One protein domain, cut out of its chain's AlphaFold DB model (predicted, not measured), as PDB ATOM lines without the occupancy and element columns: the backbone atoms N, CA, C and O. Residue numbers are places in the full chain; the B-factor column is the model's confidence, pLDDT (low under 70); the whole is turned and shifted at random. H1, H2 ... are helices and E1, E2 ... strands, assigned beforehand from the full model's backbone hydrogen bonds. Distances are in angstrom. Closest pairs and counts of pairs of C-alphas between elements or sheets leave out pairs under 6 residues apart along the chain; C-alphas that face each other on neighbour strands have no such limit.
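This is residues 58 to 69 and 138 to 234 of the 238 residues of an uncharacterized protein of Schizosaccharomyces cryophilus (strain OY26 / ATCC MYA-4695 / CBS 11777 / NBRC 106824 / NRRL Y48691) (UniProt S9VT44). A small three-strand sheet has helices H1, H2 and H3 following one another on one face, two layers in all, while beyond edge strand E3 the chain reaches away as an arm with short H4 and a loop, where residues 220 to 225 stick out. The 109 printed residues hold four named helices and three named strands, in the order E1 E2 H1 H2 H3 E3 H4. The sheet, ordered E2 E1 E3, is mixed, and the class is mixed, helices and strands. The whole is loose, with a radius of gyration of the C-alphas of 17.9 A and spans of 50 by 45 by 34 A.

E1, residues 59 to 66, is the inner strand. E2, residues 140 to 147, is antiparallel to it, with N 62 and O 144 within hydrogen-bond range at 3.3 A. E3, residues 205 to 209, is parallel to E1, with N 65 and O 208 at 3.3 A. H2, residues 156 to 167, is over E2 and E1 at a height over the sheet of 9.7 A; its closest C-alphas to E2 are those of Leu 163 and Tyr 144, 6.7 A apart. H1, residues 148 to 153, and H3, residues 174 to 187, are also on the sheet. H4, residues 212 to 216, is not on it. Every O i to N i+4 pair is within range in H1, H2 and H3; H4 has 0 of 1, and 1 of 2 O i to N i+3 pairs.

E1 begins at C-alpha 59 (488.185, 239.532, 735.972) and is 22.2 A long; E2 is 22.8 A, H2 16.5 A and H3 19.7 A. H4 ends at C-alpha 216 (464.823, 242.470, 708.645).

The farthest C-alphas, Glu 149 and Gly 223, are 51.8 A apart. Residues 70 to 137 are not printed, with 9.0 A between C-alphas 69 and 138. The link from H3 to E3 is long. Residues 58 to 69 and 192 to 214 have pLDDT under 70.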
ATOM      1  N   GLN A  58     492.277 237.133 736.754       51.25
ATOM      2  CA  GLN A  58     491.515 237.656 735.615       51.25
ATOM      3  C   GLN A  58     490.026 237.868 735.944       51.25
ATOM      4  O   GLN A  58     489.266 236.925 736.158       51.25
ATOM      5  N   LEU A  59     489.594 239.132 735.918       41.72
ATOM      6  CA  LEU A  59     488.185 239.532 735.972       41.72
ATOM      7  C   LEU A  59     487.548 239.470 734.578       41.72
ATOM      8  O   LEU A  59     488.115 239.980 733.607       41.72
ATOM      9  N   PHE A  60     486.337 238.916 734.494       48.59
ATOM     10  CA  PHE A  60     485.569 238.830 733.253       48.59
ATOM     11  C   PHE A  60     484.530 239.953 733.209       48.59
ATOM     12  O   PHE A  60     483.877 240.266 734.206       48.59
ATOM     13  N   SER A  61     484.396 240.582 732.042       41.47
ATOM     14  CA  SER A  61     483.474 241.694 731.814       41.47
ATOM     15  C   SER A  61     482.570 241.370 730.634       41.47
ATOM     16  O   SER A  61     483.018 241.302 729.487       41.47
ATOM     17  N   PHE A  62     481.276 241.228 730.905       53.00
ATOM     18  CA  PHE A  62     480.270 241.101 729.856       53.00
ATOM     19  C   PHE A  62     479.760 242.484 729.476       53.00
ATOM     20  O   PHE A  62     479.325 243.254 730.334       53.00
ATOM     21  N   LYS A  63     479.824 242.793 728.177       53.94
ATOM     22  CA  LYS A  63     479.338 244.053 727.617       53.94
ATOM     23  C   LYS A  63     478.077 243.796 726.817       53.94
ATOM     24  O   LYS A  63     478.132 243.188 725.747       53.94
ATOM     25  N   LEU A  64     476.959 244.312 727.309       47.41
ATOM     26  CA  LEU A  64     475.726 244.347 726.538       47.41
ATOM     27  C   LEU A  64     475.521 245.754 725.985       47.41
ATOM     28  O   LEU A  64     475.588 246.741 726.723       47.41
ATOM     29  N   TYR A  65     475.254 245.853 724.685       50.97
ATOM     30  CA  TYR A  65     474.855 247.120 724.090       50.97
ATOM     31  C   TYR A  65     473.345 247.201 723.997       50.97
ATOM     32  O   TYR A  65     472.711 246.470 723.236       50.97
ATOM     33  N   TYR A  66     472.788 248.147 724.745       44.09
ATOM     34  CA  TYR A  66     471.389 248.512 724.648       44.09
ATOM     35  C   TYR A  66     471.242 249.731 723.733       44.09
ATOM     36  O   TYR A  66     471.886 250.763 723.941       44.09
ATOM     37  N   ILE A  67     470.400 249.599 722.708       43.09
ATOM     38  CA  ILE A  67     470.005 250.700 721.830       43.09
ATOM     39  C   ILE A  67     468.517 250.953 722.092       43.09
ATOM     40  O   ILE A  67     467.683 250.193 721.590       43.09
ATOM     41  N   PRO A  68     468.151 251.978 722.884       38.00
ATOM     42  CA  PRO A  68     466.755 252.350 723.034       38.00
ATOM     43  C   PRO A  68     466.236 252.878 721.697       38.00
ATOM     44  O   PRO A  68     466.715 253.887 721.178       38.00
ATOM     45  N   ILE A  69     465.233 252.206 721.135       34.94
ATOM     46  CA  ILE A  69     464.469 252.747 720.012       34.94
ATOM     47  C   ILE A  69     463.388 253.642 720.614       34.94
ATOM     48  O   ILE A  69     462.340 253.163 721.041       34.94
ATOM     49  N   TYR A 138     472.417 256.797 720.057       71.56
ATOM     50  CA  TYR A 138     472.440 256.676 721.506       71.56
ATOM     51  C   TYR A 138     472.843 255.257 721.874       71.56
ATOM     52  O   TYR A 138     472.094 254.304 721.662       71.56
ATOM     53  N   LYS A 139     474.064 255.117 722.385       78.50
ATOM     54  CA  LYS A 139     474.628 253.840 722.806       78.50
ATOM     55  C   LYS A 139     475.203 254.023 724.198       78.50
ATOM     56  O   LYS A 139     476.156 254.784 724.361       78.50
ATOM     57  N   ASN A 140     474.624 253.335 725.175       80.19
ATOM     58  CA  ASN A 140     475.231 253.200 726.488       80.19
ATOM     59  C   ASN A 140     475.768 251.775 726.657       80.19
ATOM     60  O   ASN A 140     475.248 250.825 726.064       80.19
ATOM     61  N   GLU A 141     476.842 251.650 727.423       82.19
ATOM     62  CA  GLU A 141     477.465 250.375 727.736       82.19
ATOM     63  C   GLU A 141     477.063 249.970 729.150       82.19
ATOM     64  O   GLU A 141     477.306 250.699 730.111       82.19
ATOM     65  N   LEU A 142     476.431 248.806 729.266       81.75
ATOM     66  CA  LEU A 142     476.170 248.178 730.551       81.75
ATOM     67  C   LEU A 142     477.250 247.124 730.770       81.75
ATOM     68  O   LEU A 142     477.519 246.311 729.880       81.75
ATOM     69  N   SER A 143     477.882 247.169 731.939       81.69
ATOM     70  CA  SER A 143     478.900 246.206 732.342       81.69
ATOM     71  C   SER A 143     478.391 245.393 733.524       81.69
ATOM     72  O   SER A 143     477.921 245.943 734.520       81.69
ATOM     73  N   TYR A 144     478.486 244.073 733.394       85.19
ATOM     74  CA  TYR A 144     478.390 243.150 734.516       85.19
ATOM     75  C   TYR A 144     479.803 242.656 734.821       85.19
ATOM     76  O   TYR A 144     480.476 242.105 733.945       85.19
ATOM     77  N   VAL A 145     480.265 242.921 736.044       85.88
ATOM     78  CA  VAL A 145     481.598 242.537 736.512       85.88
ATOM     79  C   VAL A 145     481.437 241.373 737.471       85.88
ATOM     80  O   VAL A 145     480.804 241.518 738.517       85.88
ATOM     81  N   CYS A 146     482.029 240.237 737.118       86.50
ATOM     82  CA  CYS A 146     482.037 239.043 737.949       86.50
ATOM     83  C   CYS A 146     483.445 238.440 737.988       86.50
ATOM     84  O   CYS A 146     484.220 238.558 737.030       86.50
ATOM     85  N   ALA A 147     483.788 237.810 739.110       87.62
ATOM     86  CA  ALA A 147     484.993 236.999 739.193       87.62
ATOM     87  C   ALA A 147     484.847 235.763 738.293       87.62
ATOM     88  O   ALA A 147     483.746 235.245 738.109       87.62
ATOM     89  N   ARG A 148     485.958 235.281 737.729       83.62
ATOM     90  CA  ARG A 148     485.959 234.092 736.864       83.62
ATOM     91  C   ARG A 148     485.370 232.867 737.556       83.62
ATOM     92  O   ARG A 148     484.612 232.130 736.942       83.62
ATOM     93  N   GLU A 149     485.772 232.654 738.802       91.38
ATOM     94  CA  GLU A 149     485.378 231.507 739.624       91.38
ATOM     95  C   GLU A 149     483.858 231.475 739.769       91.38
ATOM     96  O   GLU A 149     483.220 230.509 739.366       91.38
ATOM     97  N   ASN A 150     483.275 232.611 740.156       87.56
ATOM     98  CA  ASN A 150     481.829 232.785 740.212       87.56
ATOM     99  C   ASN A 150     481.166 232.521 738.856       87.56
ATOM    100  O   ASN A 150     480.136 231.877 738.810       87.56
ATOM    101  N   LEU A 151     481.744 232.964 737.737       89.62
ATOM    102  CA  LEU A 151     481.150 232.720 736.419       89.62
ATOM    103  C   LEU A 151     481.110 231.226 736.040       89.62
ATOM    104  O   LEU A 151     480.223 230.809 735.300       89.62
ATOM    105  N   LEU A 152     482.085 230.436 736.501       92.00
ATOM    106  CA  LEU A 152     482.139 228.991 736.256       92.00
ATOM    107  C   LEU A 152     481.211 228.207 737.192       92.00
ATOM    108  O   LEU A 152     480.731 227.140 736.810       92.00
ATOM    109  N   GLU A 153     480.975 228.725 738.397       95.56
ATOM    110  CA  GLU A 153     480.128 228.099 739.417       95.56
ATOM    111  C   GLU A 153     478.652 228.523 739.319       95.56
ATOM    112  O   GLU A 153     477.753 227.744 739.643       95.56
ATOM    113  N   GLU A 154     478.380 229.747 738.865       95.06
ATOM    114  CA  GLU A 154     477.034 230.298 738.742       95.06
ATOM    115  C   GLU A 154     476.258 229.628 737.602       95.06
ATOM    116  O   GLU A 154     476.751 229.401 736.495       95.06
ATOM    117  N   SER A 155     474.977 229.349 737.850       95.81
ATOM    118  CA  SER A 155     474.096 228.843 736.804       95.81
ATOM    119  C   SER A 155     473.885 229.900 735.716       95.81
ATOM    120  O   SER A 155     473.764 231.097 735.991       95.81
ATOM    121  N   LEU A 156     473.753 229.455 734.463       92.31
ATOM    122  CA  LEU A 156     473.478 230.348 733.331       92.31
ATOM    123  C   LEU A 156     472.233 231.224 733.570       92.31
ATOM    124  O   LEU A 156     472.200 232.383 733.159       92.31
ATOM    125  N   SER A 157     471.227 230.693 734.274       94.00
ATOM    126  CA  SER A 157     470.030 231.435 734.677       94.00
ATOM    127  C   SER A 157     470.336 232.596 735.618       94.00
ATOM    128  O   SER A 157     469.726 233.657 735.488       94.00
ATOM    129  N   LEU A 158     471.287 232.430 736.538       93.50
ATOM    130  CA  LEU A 158     471.668 233.474 737.482       93.50
ATOM    131  C   LEU A 158     472.406 234.606 736.758       93.50
ATOM    132  O   LEU A 158     471.997 235.763 736.881       93.50
ATOM    133  N   VAL A 159     473.376 234.274 735.901       93.00
ATOM    134  CA  VAL A 159     474.093 235.255 735.063       93.00
ATOM    135  C   VAL A 159     473.123 236.008 734.144       93.00
ATOM    136  O   VAL A 159     473.163 237.238 734.048       93.00
ATOM    137  N   ALA A 160     472.190 235.292 733.508       90.69
ATOM    138  CA  ALA A 160     471.155 235.902 732.676       90.69
ATOM    139  C   ALA A 160     470.235 236.831 733.486       90.69
ATOM    140  O   ALA A 160     469.887 237.915 733.016       90.69
ATOM    141  N   SER A 161     469.872 236.447 734.715       92.88
ATOM    142  CA  SER A 161     469.040 237.279 735.590       92.88
ATOM    143  C   SER A 161     469.743 238.583 735.981       92.88
ATOM    144  O   SER A 161     469.129 239.648 735.921       92.88
ATOM    145  N   GLN A 162     471.042 238.535 736.284       92.25
ATOM    146  CA  GLN A 162     471.838 239.715 736.626       92.25
ATOM    147  C   GLN A 162     472.000 240.648 735.429       92.25
ATOM    148  O   GLN A 162     471.772 241.853 735.554       92.25
ATOM    149  N   LEU A 163     472.304 240.104 734.247       90.31
ATOM    150  CA  LEU A 163     472.314 240.886 733.011       90.31
ATOM    151  C   LEU A 163     470.949 241.545 732.775       90.31
ATOM    152  O   LEU A 163     470.884 242.745 732.506       90.31
ATOM    153  N   ASN A 164     469.850 240.816 732.965       90.06
ATOM    154  CA  ASN A 164     468.510 241.374 732.810       90.06
ATOM    155  C   ASN A 164     468.215 242.498 733.818       90.06
ATOM    156  O   ASN A 164     467.638 243.515 733.443       90.06
ATOM    157  N   LEU A 165     468.664 242.375 735.072       90.00
ATOM    158  CA  LEU A 165     468.532 243.438 736.077       90.00
ATOM    159  C   LEU A 165     469.279 244.716 735.674       90.00
ATOM    160  O   LEU A 165     468.780 245.816 735.926       90.00
ATOM    161  N   THR A 166     470.437 244.582 735.021       88.38
ATOM    162  CA  THR A 166     471.207 245.737 734.527       88.38
ATOM    163  C   THR A 166     470.596 246.402 733.295       88.38
ATOM    164  O   THR A 166     470.814 247.592 733.089       88.38
ATOM    165  N   VAL A 167     469.826 245.664 732.488       86.81
ATOM    166  CA  VAL A 167     469.221 246.158 731.236       86.81
ATOM    167  C   VAL A 167     467.798 246.665 731.444       86.81
ATOM    168  O   VAL A 167     467.355 247.571 730.738       86.81
ATOM    169  N   ASN A 168     467.062 246.093 732.394       87.19
ATOM    170  CA  ASN A 168     465.662 246.419 732.608       87.19
ATOM    171  C   ASN A 168     465.524 247.891 733.045       87.19
ATOM    172  O   ASN A 168     466.087 248.280 734.068       87.19
ATOM    173  N   PRO A 169     464.777 248.736 732.312       83.19
ATOM    174  CA  PRO A 169     464.669 250.164 732.613       83.19
ATOM    175  C   PRO A 169     463.970 250.451 733.948       83.19
ATOM    176  O   PRO A 169     464.146 251.524 734.509       83.19
ATOM    177  N   LYS A 170     463.191 249.499 734.481       88.94
ATOM    178  CA  LYS A 170     462.528 249.652 735.785       88.94
ATOM    179  C   LYS A 170     463.484 249.466 736.962       88.94
ATOM    180  O   LYS A 170     463.218 249.984 738.039       88.94
ATOM    181  N   THR A 171     464.549 248.687 736.776       84.50
ATOM    182  CA  THR A 171     465.508 248.337 737.837       84.50
ATOM    183  C   THR A 171     466.866 248.996 737.635       84.50
ATOM    184  O   THR A 171     467.583 249.239 738.601       84.50
ATOM    185  N   SER A 172     467.233 249.285 736.389       85.81
ATOM    186  CA  SER A 172     468.497 249.914 736.033       85.81
ATOM    187  C   SER A 172     468.374 251.431 736.039       85.81
ATOM    188  O   SER A 172     467.435 252.002 735.492       85.81
ATOM    189  N   ASN A 173     469.392 252.107 736.566       87.62
ATOM    190  CA  ASN A 173     469.495 253.563 736.499       87.62
ATOM    191  C   ASN A 173     470.077 254.026 735.145       87.62
ATOM    192  O   ASN A 173     470.903 254.938 735.077       87.62
ATOM    193  N   SER A 174     469.730 253.331 734.057       84.06
ATOM    194  CA  SER A 174     470.369 253.494 732.746       84.06
ATOM    195  C   SER A 174     470.109 254.877 732.144       84.06
ATOM    196  O   SER A 174     471.030 255.482 731.592       84.06
ATOM    197  N   GLU A 175     468.906 255.428 732.307       87.38
ATOM    198  CA  GLU A 175     468.569 256.790 731.872       87.38
ATOM    199  C   GLU A 175     469.388 257.845 732.617       87.38
ATOM    200  O   GLU A 175     469.985 258.723 731.988       87.38
ATOM    201  N   TYR A 176     469.485 257.721 733.943       88.19
ATOM    202  CA  TYR A 176     470.283 258.620 734.776       88.19
ATOM    203  C   TYR A 176     471.766 258.535 734.426       88.19
ATOM    204  O   TYR A 176     472.395 259.559 734.171       88.19
ATOM    205  N   ASN A 177     472.318 257.320 734.333       87.00
ATOM    206  CA  ASN A 177     473.719 257.102 733.976       87.00
ATOM    207  C   ASN A 177     474.036 257.703 732.613       87.00
ATOM    208  O   ASN A 177     475.059 258.366 732.441       87.00
ATOM    209  N   THR A 178     473.150 257.518 731.638       87.31
ATOM    210  CA  THR A 178     473.410 258.058 730.309       87.31
ATOM    211  C   THR A 178     473.251 259.575 730.260       87.31
ATOM    212  O   THR A 178     474.055 260.246 729.617       87.31
ATOM    213  N   SER A 179     472.273 260.133 730.976       89.69
ATOM    214  CA  SER A 179     472.115 261.586 731.125       89.69
ATOM    215  C   SER A 179     473.325 262.204 731.831       89.69
ATOM    216  O   SER A 179     473.812 263.261 731.426       89.69
ATOM    217  N   GLY A 180     473.870 261.510 732.832       91.12
ATOM    218  CA  GLY A 180     475.112 261.861 733.515       91.12
ATOM    219  C   GLY A 180     476.311 261.857 732.569       91.12
ATOM    220  O   GLY A 180     477.043 262.842 732.519       91.12
ATOM    221  N   ILE A 181     476.474 260.813 731.749       87.44
ATOM    222  CA  ILE A 181     477.534 260.738 730.727       87.44
ATOM    223  C   ILE A 181     477.376 261.853 729.685       87.44
ATOM    224  O   ILE A 181     478.366 262.487 729.313       87.44
ATOM    225  N   ALA A 182     476.154 262.117 729.218       88.56
ATOM    226  CA  ALA A 182     475.875 263.187 728.265       88.56
ATOM    227  C   ALA A 182     476.222 264.562 728.854       88.56
ATOM    228  O   ALA A 182     476.902 265.348 728.198       88.56
ATOM    229  N   THR A 183     475.836 264.811 730.108       91.25
ATOM    230  CA  THR A 183     476.134 266.054 730.837       91.25
ATOM    231  C   THR A 183     477.631 266.212 731.096       91.25
ATOM    232  O   THR A 183     478.188 267.295 730.923       91.25
ATOM    233  N   LEU A 184     478.312 265.132 731.485       89.38
ATOM    234  CA  LEU A 184     479.759 265.132 731.693       89.38
ATOM    235  C   LEU A 184     480.493 265.459 730.387       89.38
ATOM    236  O   LEU A 184     481.381 266.308 730.375       89.38
ATOM    237  N   ARG A 185     480.080 264.842 729.272       86.94
ATOM    238  CA  ARG A 185     480.636 265.122 727.940       86.94
ATOM    239  C   ARG A 185     480.323 266.531 727.454       86.94
ATOM    240  O   ARG A 185     481.186 267.139 726.838       86.94
ATOM    241  N   SER A 186     479.129 267.062 727.721       91.12
ATOM    242  CA  SER A 186     478.763 268.418 727.293       91.12
ATOM    243  C   SER A 186     479.496 269.504 728.078       91.12
ATOM    244  O   SER A 186     479.645 270.615 727.583       91.12
ATOM    245  N   ARG A 187     479.924 269.202 729.311       91.38
ATOM    246  CA  ARG A 187     480.654 270.133 730.183       91.38
ATOM    247  C   ARG A 187     482.171 270.061 730.029       91.38
ATOM    248  O   ARG A 187     482.852 270.939 730.548       91.38
ATOM    249  N   SER A 188     482.708 269.037 729.366       89.75
ATOM    250  CA  SER A 188     484.153 268.905 729.200       89.75
ATOM    251  C   SER A 188     484.624 269.676 727.955       89.75
ATOM    252  O   SER A 188     484.185 269.346 726.851       89.75
ATOM    253  N   PRO A 189     485.477 270.712 728.106       83.19
ATOM    254  CA  PRO A 189     485.963 271.517 726.980       83.19
ATOM    255  C   PRO A 189     486.900 270.717 726.067       83.19
ATOM    256  O   PRO A 189     486.925 270.920 724.854       83.19
ATOM    257  N   GLU A 190     487.618 269.754 726.638       82.94
ATOM    258  CA  GLU A 190     488.316 268.725 725.888       82.94
ATOM    259  C   GLU A 190     487.335 267.582 725.647       82.94
ATOM    260  O   GLU A 190     486.738 267.052 726.584       82.94
ATOM    261  N   LYS A 191     487.150 267.165 724.390       71.81
ATOM    262  CA  LYS A 191     486.460 265.902 724.106       71.81
ATOM    263  C   LYS A 191     487.332 264.803 724.688       71.81
ATOM    264  O   LYS A 191     488.227 264.328 723.996       71.81
ATOM    265  N   ILE A 192     487.104 264.447 725.952       62.50
ATOM    266  CA  ILE A 192     487.858 263.404 726.631       62.50
ATOM    267  C   ILE A 192     487.695 262.154 725.770       62.50
ATOM    268  O   ILE A 192     486.650 261.500 725.773       62.50
ATOM    269  N   SER A 193     488.736 261.830 725.010       58.47
ATOM    270  CA  SER A 193     488.864 260.613 724.220       58.47
ATOM    271  C   SER A 193     489.151 259.430 725.137       58.47
ATOM    272  O   SER A 193     489.827 258.489 724.736       58.47
ATOM    273  N   SER A 194     488.681 259.474 726.390       51.47
ATOM    274  CA  SER A 194     488.943 258.419 727.346       51.47
ATOM    275  C   SER A 194     488.302 257.158 726.791       51.47
ATOM    276  O   SER A 194     487.064 257.116 726.701       51.47
ATOM    277  N   PRO A 195     489.088 256.126 726.439       52.44
ATOM    278  CA  PRO A 195     488.512 254.805 726.346       52.44
ATOM    279  C   PRO A 195     487.854 254.549 727.700       52.44
ATOM    280  O   PRO A 195     488.402 254.905 728.745       52.44
ATOM    281  N   LEU A 196     486.662 253.962 727.693       53.53
ATOM    282  CA  LEU A 196     485.875 253.671 728.895       53.53
ATOM    283  C   LEU A 196     486.596 252.714 729.881       53.53
ATOM    284  O   LEU A 196     486.020 252.310 730.877       53.53
ATOM    285  N   ASN A 197     487.869 252.384 729.639       50.72
ATOM    286  CA  ASN A 197     488.732 251.556 730.461       50.72
ATOM    287  C   ASN A 197     490.058 252.304 730.711       50.72
ATOM    288  O   ASN A 197     490.980 252.206 729.904       50.72
ATOM    289  N   LYS A 198     490.172 253.055 731.816       49.81
ATOM    290  CA  LYS A 198     491.461 253.623 732.271       49.81
ATOM    291  C   LYS A 198     492.345 252.600 733.002       49.81
ATOM    292  O   LYS A 198     493.501 252.894 733.274       49.81
ATOM    293  N   ASP A 199     491.829 251.403 733.274       51.34
ATOM    294  CA  ASP A 199     492.476 250.450 734.183       51.34
ATOM    295  C   ASP A 199     493.626 249.636 733.568       51.34
ATOM    296  O   ASP A 199     494.161 248.778 734.257       51.34
ATOM    297  N   GLY A 200     494.009 249.837 732.300       39.97
ATOM    298  CA  GLY A 200     495.177 249.183 731.673       39.97
ATOM    299  C   GLY A 200     495.119 247.650 731.531       39.97
ATOM    300  O   GLY A 200     495.847 247.082 730.723       39.97
ATOM    301  N   ASN A 201     494.222 246.974 732.245       40.91
ATOM    302  CA  ASN A 201     494.018 245.542 732.154       40.91
ATOM    303  C   ASN A 201     493.277 245.232 730.854       40.91
ATOM    304  O   ASN A 201     492.171 245.735 730.620       40.91
ATOM    305  N   ILE A 202     493.885 244.384 730.025       36.97
ATOM    306  CA  ILE A 202     493.271 243.781 728.840       36.97
ATOM    307  C   ILE A 202     492.115 242.900 729.333       36.97
ATOM    308  O   ILE A 202     492.258 241.709 729.590       36.97
ATOM    309  N   LYS A 203     490.958 243.525 729.565       47.94
ATOM    310  CA  LYS A 203     489.717 242.838 729.912       47.94
ATOM    311  C   LYS A 203     489.194 242.199 728.632       47.94
ATOM    312  O   LYS A 203     488.918 242.911 727.664       47.94
ATOM    313  N   TRP A 204     489.043 240.875 728.640       38.16
ATOM    314  CA  TRP A 204     488.313 240.153 727.603       38.16
ATOM    315  C   TRP A 204     486.891 240.706 727.548       38.16
ATOM    316  O   TRP A 204     486.075 240.472 728.434       38.16
ATOM    317  N   ASN A 205     486.630 241.505 726.522       46.19
ATOM    318  CA  ASN A 205     485.361 242.172 726.314       46.19
ATOM    319  C   ASN A 205     484.676 241.484 725.137       46.19
ATOM    320  O   ASN A 205     485.242 241.410 724.049       46.19
ATOM    321  N   HIS A 206     483.462 240.983 725.336       48.94
ATOM    322  CA  HIS A 206     482.636 240.448 724.253       48.94
ATOM    323  C   HIS A 206     481.558 241.466 723.881       48.94
ATOM    324  O   HIS A 206     480.485 241.465 724.481       48.94
ATOM    325  N   PRO A 207     481.837 242.378 722.931       50.66
ATOM    326  CA  PRO A 207     480.854 243.336 722.453       50.66
ATOM    327  C   PRO A 207     479.707 242.623 721.716       50.66
ATOM    328  O   PRO A 207     479.838 242.292 720.538       50.66
ATOM    329  N   GLN A 208     478.559 242.428 722.374       53.69
ATOM    330  CA  GLN A 208     477.331 241.976 721.707       53.69
ATOM    331  C   GLN A 208     476.471 243.174 721.297       53.69
ATOM    332  O   GLN A 208     475.849 243.835 722.128       53.69
ATOM    333  N   SER A 209     476.445 243.478 719.998       58.09
ATOM    334  CA  SER A 209     475.505 244.436 719.410       58.09
ATOM    335  C   SER A 209     474.336 243.693 718.767       58.09
ATOM    336  O   SER A 209     474.544 242.937 717.816       58.09
ATOM    337  N   VAL A 210     473.114 243.944 719.236       55.62
ATOM    338  CA  VAL A 210     471.894 243.379 718.644       55.62
ATOM    339  C   VAL A 210     471.507 244.211 717.414       55.62
ATOM    340  O   VAL A 210     470.899 245.269 717.535       55.62
ATOM    341  N   GLY A 211     471.913 243.761 716.224       58.19
ATOM    342  CA  GLY A 211     471.615 244.423 714.940       58.19
ATOM    343  C   GLY A 211     470.398 243.860 714.194       58.19
ATOM    344  O   GLY A 211     469.998 244.397 713.164       58.19
ATOM    345  N   GLU A 212     469.797 242.779 714.688       56.72
ATOM    346  CA  GLU A 212     468.918 241.920 713.881       56.72
ATOM    347  C   GLU A 212     467.556 242.550 713.564       56.72
ATOM    348  O   GLU A 212     467.063 242.439 712.442       56.72
ATOM    349  N   LYS A 213     466.959 243.281 714.514       62.56
ATOM    350  CA  LYS A 213     465.591 243.805 714.352       62.56
ATOM    351  C   LYS A 213     465.481 244.905 713.292       62.56
ATOM    352  O   LYS A 213     464.427 245.068 712.684       62.56
ATOM    353  N   ILE A 214     466.553 245.666 713.073       67.12
ATOM    354  CA  ILE A 214     466.544 246.804 712.141       67.12
ATOM    355  C   ILE A 214     466.671 246.316 710.695       67.12
ATOM    356  O   ILE A 214     466.013 246.852 709.806       67.12
ATOM    357  N   VAL A 215     467.481 245.283 710.456       71.75
ATOM    358  CA  VAL A 215     467.815 244.848 709.095       71.75
ATOM    359  C   VAL A 215     466.666 244.084 708.437       71.75
ATOM    360  O   VAL A 215     466.412 244.273 707.250       71.75
ATOM    361  N   MET A 216     465.908 243.292 709.200       71.88
ATOM    362  CA  MET A 216     464.823 242.470 708.645       71.88
ATOM    363  C   MET A 216     463.678 243.286 708.022       71.88
ATOM    364  O   MET A 216     463.051 242.830 707.069       71.88
ATOM    365  N   ASN A 217     463.425 244.504 708.513       76.38
ATOM    366  CA  ASN A 217     462.321 245.342 708.031       76.38
ATOM    367  C   ASN A 217     462.678 246.200 706.808       76.38
ATOM    368  O   ASN A 217     461.786 246.778 706.197       76.38
ATOM    369  N   LEU A 218     463.959 246.311 706.437       75.94
ATOM    370  CA  LEU A 218     464.380 247.164 705.317       75.94
ATOM    371  C   LEU A 218     464.046 246.564 703.943       75.94
ATOM    372  O   LEU A 218     463.936 247.299 702.965       75.94
ATOM    373  N   PHE A 219     463.854 245.246 703.862       74.62
ATOM    374  CA  PHE A 219     463.694 244.529 702.593       74.62
ATOM    375  C   PHE A 219     462.236 244.294 702.179       74.62
ATOM    376  O   PHE A 219     461.986 243.874 701.051       74.62
ATOM    377  N   SER A 220     461.257 244.610 703.038       73.44
ATOM    378  CA  SER A 220     459.840 244.307 702.781       73.44
ATOM    379  C   SER A 220     459.258 245.019 701.554       73.44
ATOM    380  O   SER A 220     458.287 244.539 700.981       73.44
ATOM    381  N   ASN A 221     459.855 246.134 701.122       83.12
ATOM    382  CA  ASN A 221     459.331 246.958 700.026       83.12
ATOM    383  C   ASN A 221     459.909 246.605 698.647       83.12
ATOM    384  O   ASN A 221     459.541 247.235 697.662       83.12
ATOM    385  N   LEU A 222     460.807 245.619 698.558       85.44
ATOM    386  CA  LEU A 222     461.436 245.231 697.289       85.44
ATOM    387  C   LEU A 222     460.663 244.138 696.534       85.44
ATOM    388  O   LEU A 222     461.084 243.739 695.455       85.44
ATOM    389  N   GLY A 223     459.566 243.613 697.092       93.19
ATOM    390  CA  GLY A 223     458.806 242.511 696.483       93.19
ATOM    391  C   GLY A 223     459.531 241.156 696.487       93.19
ATOM    392  O   GLY A 223     459.001 240.183 695.966       93.19
ATOM    393  N   LEU A 224     460.715 241.072 697.103       89.75
ATOM    394  CA  LEU A 224     461.557 239.868 697.166       89.75
ATOM    395  C   LEU A 224     461.253 238.963 698.378       89.75
ATOM    396  O   LEU A 224     461.929 237.961 698.587       89.75
ATOM    397  N   GLY A 225     460.256 239.314 699.194       91.50
ATOM    398  CA  GLY A 225     459.951 238.609 700.440       91.50
ATOM    399  C   GLY A 225     460.904 238.960 701.590       91.50
ATOM    400  O   GLY A 225     461.562 240.000 701.591       91.50
ATOM    401  N   LYS A 226     460.929 238.113 702.628       89.31
ATOM    402  CA  LYS A 226     461.853 238.264 703.764       89.31
ATOM    403  C   LYS A 226     463.253 237.794 703.348       89.31
ATOM    404  O   LYS A 226     463.344 236.811 702.616       89.31
ATOM    405  N   PRO A 227     464.335 238.441 703.814       88.94
ATOM    406  CA  PRO A 227     465.685 237.994 703.496       88.94
ATOM    407  C   PRO A 227     465.929 236.584 704.052       88.94
ATOM    408  O   PRO A 227     465.573 236.296 705.193       88.94
ATOM    409  N   GLU A 228     466.566 235.728 703.253       91.25
ATOM    410  CA  GLU A 228     466.930 234.357 703.641       91.25
ATOM    411  C   GLU A 228     467.942 234.345 704.797       91.25
ATOM    412  O   GLU A 228     467.836 233.551 705.728       91.25
ATOM    413  N   ALA A 229     468.912 235.265 704.772       89.56
ATOM    414  CA  ALA A 229     469.885 235.437 705.843       89.56
ATOM    415  C   ALA A 229     470.415 236.875 705.904       89.56
ATOM    416  O   ALA A 229     470.675 237.506 704.882       89.56
ATOM    417  N   VAL A 230     470.668 237.362 707.120       87.81
ATOM    418  CA  VAL A 230     471.418 238.598 707.380       87.81
ATOM    419  C   VAL A 230     472.744 238.207 708.020       87.81
ATOM    420  O   VAL A 230     472.765 237.597 709.088       87.81
ATOM    421  N   ARG A 231     473.867 238.523 707.368       89.00
ATOM    422  CA  ARG A 231     475.209 238.144 707.837       89.00
ATOM    423  C   ARG A 231     476.057 239.384 708.094       89.00
ATOM    424  O   ARG A 231     476.027 240.336 707.319       89.00
ATOM    425  N   ARG A 232     476.842 239.362 709.173       85.88
ATOM    426  CA  ARG A 232     477.860 240.387 709.436       85.88
ATOM    427  C   ARG A 232     479.060 240.145 708.518       85.88
ATOM    428  O   ARG A 232     479.545 239.018 708.446       85.88
ATOM    429  N   LEU A 233     479.533 241.192 707.838       90.44
ATOM    430  CA  LEU A 233     480.748 241.117 707.024       90.44
ATOM    431  C   LEU A 233     481.951 240.756 707.903       90.44
ATOM    432  O   LEU A 233     482.122 241.303 708.996       90.44
ATOM    433  N   ARG A 234     482.776 239.828 707.413       91.81
ATOM    434  CA  ARG A 234     484.050 239.472 708.036       91.81
ATOM    435  C   ARG A 234     485.130 240.382 707.465       91.81
ATOM    436  O   ARG A 234     485.334 240.395 706.257       91.81
TER     437      ARG A 234